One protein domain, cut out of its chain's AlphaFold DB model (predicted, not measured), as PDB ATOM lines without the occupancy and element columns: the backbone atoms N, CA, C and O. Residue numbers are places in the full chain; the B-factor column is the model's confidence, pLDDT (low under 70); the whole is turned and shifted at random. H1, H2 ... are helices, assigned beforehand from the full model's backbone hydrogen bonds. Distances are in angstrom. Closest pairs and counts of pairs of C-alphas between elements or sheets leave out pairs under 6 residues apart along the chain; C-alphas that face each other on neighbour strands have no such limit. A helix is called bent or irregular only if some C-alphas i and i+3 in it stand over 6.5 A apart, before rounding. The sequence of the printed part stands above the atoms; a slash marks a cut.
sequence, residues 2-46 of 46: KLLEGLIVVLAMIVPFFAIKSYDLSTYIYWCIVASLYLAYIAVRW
ATOM      1  N   LYS A   2     282.397 225.491 158.703       69.19
ATOM      2  CA  LYS A   2     282.992 226.837 158.505       69.19
ATOM      3  C   LYS A   2     282.414 227.670 157.349       69.19
ATOM      4  O   LYS A   2     282.268 228.879 157.458       69.19
ATOM      5  N   LEU A   3     282.062 227.012 156.242       76.44
ATOM      6  CA  LEU A   3     281.500 227.660 155.050       76.44
ATOM      7  C   LEU A   3     280.074 228.188 155.288       76.44
ATOM      8  O   LEU A   3     279.731 229.263 154.815       76.44
ATOM      9  N   LEU A   4     279.271 227.457 156.071       81.50
ATOM     10  CA  LEU A   4     277.916 227.870 156.446       81.50
ATOM     11  C   LEU A   4     277.955 229.047 157.429       81.50
ATOM     12  O   LEU A   4     277.182 229.985 157.292       81.50
ATOM     13  N   GLU A   5     278.889 229.026 158.383       80.38
ATOM     14  CA  GLU A   5     279.085 230.106 159.361       80.38
ATOM     15  C   GLU A   5     279.504 231.411 158.676       80.38
ATOM     16  O   GLU A   5     278.905 232.457 158.921       80.38
ATOM     17  N   GLY A   6     280.458 231.338 157.742       78.81
ATOM     18  CA  GLY A   6     280.831 232.483 156.915       78.81
ATOM     19  C   GLY A   6     279.661 233.004 156.075       78.81
ATOM     20  O   GLY A   6     279.450 234.213 156.005       78.81
ATOM     21  N   LEU A   7     278.854 232.108 155.497       87.62
ATOM     22  CA  LEU A   7     277.679 232.488 154.707       87.62
ATOM     23  C   LEU A   7     276.627 233.220 155.555       87.62
ATOM     24  O   LEU A   7     276.078 234.225 155.110       87.62
ATOM     25  N   ILE A   8     276.395 232.778 156.794       87.00
ATOM     26  CA  ILE A   8     275.484 233.444 157.739       87.00
ATOM     27  C   ILE A   8     275.979 234.855 158.078       87.00
ATOM     28  O   ILE A   8     275.179 235.788 158.099       87.00
ATOM     29  N   VAL A   9     277.283 235.044 158.294       87.19
ATOM     30  CA  VAL A   9     277.848 236.373 158.593       87.19
ATOM     31  C   VAL A   9     277.759 237.309 157.395       87.19
ATOM     32  O   VAL A   9     277.405 238.475 157.561       87.19
ATOM     33  N   VAL A  10     278.017 236.807 156.187       87.31
ATOM     34  CA  VAL A  10     277.853 237.591 154.953       87.31
ATOM     35  C   VAL A  10     276.395 238.011 154.780       87.31
ATOM     36  O   VAL A  10     276.126 239.181 154.520       87.31
ATOM     37  N   LEU A  11     275.441 237.103 155.001       87.75
ATOM     38  CA  LEU A  11     274.020 237.445 154.968       87.75
ATOM     39  C   LEU A  11     273.664 238.489 156.036       87.75
ATOM     40  O   LEU A  11     272.986 239.464 155.717       87.75
ATOM     41  N   ALA A  12     274.173 238.346 157.265       87.75
ATOM     42  CA  ALA A  12     273.954 239.302 158.350       87.75
ATOM     43  C   ALA A  12     274.532 240.693 158.039       87.75
ATOM     44  O   ALA A  12     273.895 241.697 158.347       87.75
ATOM     45  N   MET A  13     275.697 240.763 157.389       86.25
ATOM     46  CA  MET A  13     276.340 242.006 156.940       86.25
ATOM     47  C   MET A  13     275.548 242.713 155.835       86.25
ATOM     48  O   MET A  13     275.584 243.939 155.738       86.25
ATOM     49  N   ILE A  14     274.809 241.964 155.018       87.12
ATOM     50  CA  ILE A  14     274.018 242.523 153.921       87.12
ATOM     51  C   ILE A  14     272.668 243.085 154.413       87.12
ATOM     52  O   ILE A  14     272.120 243.987 153.783       87.12
ATOM     53  N   VAL A  15     272.152 242.626 155.563       85.00
ATOM     54  CA  VAL A  15     270.884 243.092 156.173       85.00
ATOM     55  C   VAL A  15     270.703 244.617 156.148       85.00
ATOM     56  O   VAL A  15     269.660 245.062 155.663       85.00
ATOM     57  N   PRO A  16     271.661 245.444 156.610       81.75
ATOM     58  CA  PRO A  16     271.482 246.891 156.603       81.75
ATOM     59  C   PRO A  16     271.281 247.470 155.200       81.75
ATOM     60  O   PRO A  16     270.480 248.381 155.069       81.75
ATOM     61  N   PHE A  17     271.861 246.908 154.134       78.62
ATOM     62  CA  PHE A  17     271.620 247.407 152.769       78.62
ATOM     63  C   PHE A  17     270.155 247.283 152.322       78.62
ATOM     64  O   PHE A  17     269.699 248.066 151.490       78.62
ATOM     65  N   PHE A  18     269.406 246.320 152.870       78.31
ATOM     66  CA  PHE A  18     267.992 246.119 152.545       78.31
ATOM     67  C   PHE A  18     267.048 246.744 153.575       78.31
ATOM     68  O   PHE A  18     266.020 247.310 153.200       78.31
ATOM     69  N   ALA A  19     267.385 246.639 154.862       73.94
ATOM     70  CA  ALA A  19     266.526 247.053 155.970       73.94
ATOM     71  C   ALA A  19     266.769 248.503 156.414       73.94
ATOM     72  O   ALA A  19     265.830 249.202 156.789       73.94
ATOM     73  N   ILE A  20     268.018 248.967 156.359       66.56
ATOM     74  CA  ILE A  20     268.450 250.282 156.833       66.56
ATOM     75  C   ILE A  20     268.968 251.042 155.611       66.56
ATOM     76  O   ILE A  20     270.163 251.130 155.354       66.56
ATOM     77  N   LYS A  21     268.045 251.604 154.824       62.97
ATOM     78  CA  LYS A  21     268.334 252.376 153.594       62.97
ATOM     79  C   LYS A  21     269.116 253.685 153.822       62.97
ATOM     80  O   LYS A  21     269.115 254.554 152.955       62.97
ATOM     81  N   SER A  22     269.759 253.836 154.973       62.81
ATOM     82  CA  SER A  22     270.527 255.009 155.349       62.81
ATOM     83  C   SER A  22     271.954 254.594 155.694       62.81
ATOM     84  O   SER A  22     272.182 253.721 156.535       62.81
ATOM     85  N   TYR A  23     272.928 255.234 155.051       66.00
ATOM     86  CA  TYR A  23     274.364 255.061 155.311       66.00
ATOM     87  C   TYR A  23     274.799 255.783 156.600       66.00
ATOM     88  O   TYR A  23     275.875 256.370 156.675       66.00
ATOM     89  N   ASP A  24     273.928 255.775 157.607       77.00
ATOM     90  CA  ASP A  24     274.123 256.468 158.871       77.00
ATOM     91  C   ASP A  24     275.039 255.683 159.812       77.00
ATOM     92  O   ASP A  24     275.270 254.480 159.654       77.00
ATOM     93  N   LEU A  25     275.508 256.365 160.860       82.25
ATOM     94  CA  LEU A  25     276.335 255.803 161.931       82.25
ATOM     95  C   LEU A  25     275.774 254.477 162.487       82.25
ATOM     96  O   LEU A  25     276.535 253.574 162.829       82.25
ATOM     97  N   SER A  26     274.450 254.326 162.517       83.44
ATOM     98  CA  SER A  26     273.759 253.105 162.943       83.44
ATOM     99  C   SER A  26     274.145 251.869 162.121       83.44
ATOM    100  O   SER A  26     274.314 250.790 162.687       83.44
ATOM    101  N   THR A  27     274.338 252.017 160.809       84.94
ATOM    102  CA  THR A  27     274.761 250.925 159.917       84.94
ATOM    103  C   THR A  27     276.195 250.493 160.223       84.94
ATOM    104  O   THR A  27     276.484 249.298 160.296       84.94
ATOM    105  N   TYR A  28     277.080 251.452 160.505       84.31
ATOM    106  CA  TYR A  28     278.454 251.165 160.924       84.31
ATOM    107  C   TYR A  28     278.507 250.446 162.274       84.31
ATOM    108  O   TYR A  28     279.209 249.442 162.412       84.31
ATOM    109  N   ILE A  29     277.727 250.911 163.256       89.31
ATOM    110  CA  ILE A  29     277.627 250.267 164.573       89.31
ATOM    111  C   ILE A  29     277.110 248.832 164.425       89.31
ATOM    112  O   ILE A  29     277.660 247.915 165.035       89.31
ATOM    113  N   TYR A  30     276.100 248.617 163.580       89.06
ATOM    114  CA  TYR A  30     275.561 247.288 163.307       89.06
ATOM    115  C   TYR A  30     276.634 246.337 162.754       89.06
ATOM    116  O   TYR A  30     276.804 245.235 163.278       89.06
ATOM    117  N   TRP A  31     277.414 246.760 161.752       90.38
ATOM    118  CA  TRP A  31     278.504 245.937 161.216       90.38
ATOM    119  C   TRP A  31     279.587 245.633 162.248       90.38
ATOM    120  O   TRP A  31     280.047 244.492 162.316       90.38
ATOM    121  N   CYS A  32     279.958 246.610 163.079       90.81
ATOM    122  CA  CYS A  32     280.892 246.386 164.181       90.81
ATOM    123  C   CYS A  32     280.380 245.308 165.142       90.81
ATOM    124  O   CYS A  32     281.126 244.388 165.464       90.81
ATOM    125  N   ILE A  33     279.107 245.364 165.545       93.12
ATOM    126  CA  ILE A  33     278.512 244.365 166.445       93.12
ATOM    127  C   ILE A  33     278.536 242.972 165.808       93.12
ATOM    128  O   ILE A  33     278.982 242.016 166.445       93.12
ATOM    129  N   VAL A  34     278.105 242.847 164.549       92.38
ATOM    130  CA  VAL A  34     278.087 241.559 163.834       92.38
ATOM    131  C   VAL A  34     279.499 240.976 163.718       92.38
ATOM    132  O   VAL A  34     279.699 239.792 163.995       92.38
ATOM    133  N   ALA A  35     280.491 241.798 163.365       90.75
ATOM    134  CA  ALA A  35     281.883 241.364 163.274       90.75
ATOM    135  C   ALA A  35     282.446 240.937 164.637       90.75
ATOM    136  O   ALA A  35     283.043 239.867 164.746       90.75
ATOM    137  N   SER A  36     282.229 241.734 165.687       92.88
ATOM    138  CA  SER A  36     282.696 241.421 167.041       92.88
ATOM    139  C   SER A  36     282.083 240.128 167.576       92.88
ATOM    140  O   SER A  36     282.807 239.312 168.142       92.88
ATOM    141  N   LEU A  37     280.784 239.898 167.357       91.88
ATOM    142  CA  LEU A  37     280.119 238.652 167.750       91.88
ATOM    143  C   LEU A  37     280.690 237.445 167.006       91.88
ATOM    144  O   LEU A  37     280.914 236.402 167.620       91.88
ATOM    145  N   TYR A  38     280.968 237.581 165.709       88.00
ATOM    146  CA  TYR A  38     281.566 236.498 164.933       88.00
ATOM    147  C   TYR A  38     282.995 236.176 165.383       88.00
ATOM    148  O   TYR A  38     283.344 235.007 165.548       88.00
ATOM    149  N   LEU A  39     283.813 237.199 165.639       88.44
ATOM    150  CA  LEU A  39     285.169 237.015 166.156       88.44
ATOM    151  C   LEU A  39     285.163 236.384 167.551       88.44
ATOM    152  O   LEU A  39     285.937 235.462 167.798       88.44
ATOM    153  N   ALA A  40     284.266 236.823 168.438       92.12
ATOM    154  CA  ALA A  40     284.098 236.230 169.763       92.12
ATOM    155  C   ALA A  40     283.660 234.763 169.670       92.12
ATOM    156  O   ALA A  40     284.212 233.905 170.354       92.12
ATOM    157  N   TYR A  41     282.714 234.461 168.783       87.12
ATOM    158  CA  TYR A  41     282.269 233.098 168.525       87.12
ATOM    159  C   TYR A  41     283.413 232.197 168.045       87.12
ATOM    160  O   TYR A  41     283.571 231.093 168.562       87.12
ATOM    161  N   ILE A  42     284.246 232.676 167.113       88.44
ATOM    162  CA  ILE A  42     285.440 231.939 166.683       88.44
ATOM    163  C   ILE A  42     286.395 231.746 167.863       88.44
ATOM    164  O   ILE A  42     286.856 230.632 168.068       88.44
ATOM    165  N   ALA A  43     286.673 232.793 168.639       88.69
ATOM    166  CA  ALA A  43     287.621 232.739 169.751       88.69
ATOM    167  C   ALA A  43     287.191 231.779 170.877       88.69
ATOM    168  O   ALA A  43     288.045 231.158 171.498       88.69
ATOM    169  N   VAL A  44     285.885 231.646 171.137       90.50
ATOM    170  CA  VAL A  44     285.333 230.737 172.160       90.50
ATOM    171  C   VAL A  44     285.187 229.304 171.647       90.50
ATOM    172  O   VAL A  44     285.238 228.365 172.433       90.50
ATOM    173  N   ARG A  45     284.982 229.124 170.338       76.75
ATOM    174  CA  ARG A  45     284.829 227.806 169.703       76.75
ATOM    175  C   ARG A  45     286.170 227.191 169.248       76.75
ATOM    176  O   ARG A  45     286.150 226.209 168.505       76.75
ATOM    177  N   TRP A  46     287.296 227.783 169.656       55.62
ATOM    178  CA  TRP A  46     288.637 227.180 169.599       55.62
ATOM    179  C   TRP A  46     288.766 226.020 170.589       55.62
ATOM    180  O   TRP A  46     289.481 225.056 170.236       55.62
TER     181      TRP A  46
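This is residues 2 to 46 of the 46 residues of an uncharacterized protein of Archaeoglobus sulfaticallidus PM70-1 (UniProt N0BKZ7). The domain is a long helical hairpin: two helices, H1 and H2, run side by side in opposite directions, with residues 9 to 16 of H1 packed on H2. The bend of the hairpin sticks out at one end with residues 20 to 25, of which residue 25 belongs to H2. The printed part has 45 residues with two named helices, H1 then H2, and no named strand; its class is all helix. It is only just loose, close to compact, with a radius of gyration of the C-alphas of 11.6 A, and only just flat, spanning 36 by 18 by 8 A.

H1, residues 2 to 19, has a kink of 28 degrees near residue 13. It is only just irregular: C-alphas 13 and 16 are 6.9 A apart. H1 touches H2, residues 25 to 44, with its residues 9 to 16 alone. The closest C-alphas of the two helices are those of Pro 16 and Thr 27, 6.2 A apart. The helices run opposite ways at a shallow tilt of 13 degrees and form a helical hairpin. In H2 every O i to N i+4 pair is within hydrogen-bond range; in H1 11 of 14 are.

H1 begins at C-alpha 2, at (282.992, 226.837, 158.505), and measures 26.2 A from first to last C-alpha. H2 begins at C-alpha 25, at (276.335, 255.803, 161.931), measures 28.5 A and ends at C-alpha 44, at (285.333, 230.737, 172.160).

The C-alphas farthest apart are those of Ser 22 and Trp 46, at 36.1 A. The printed part has no cut, and the link from H1 to H2 is tight, with 5 residues. The mean pLDDT of the printed part is 82.9; residue 2, residues 20 to 23 and residue 46 are under 70.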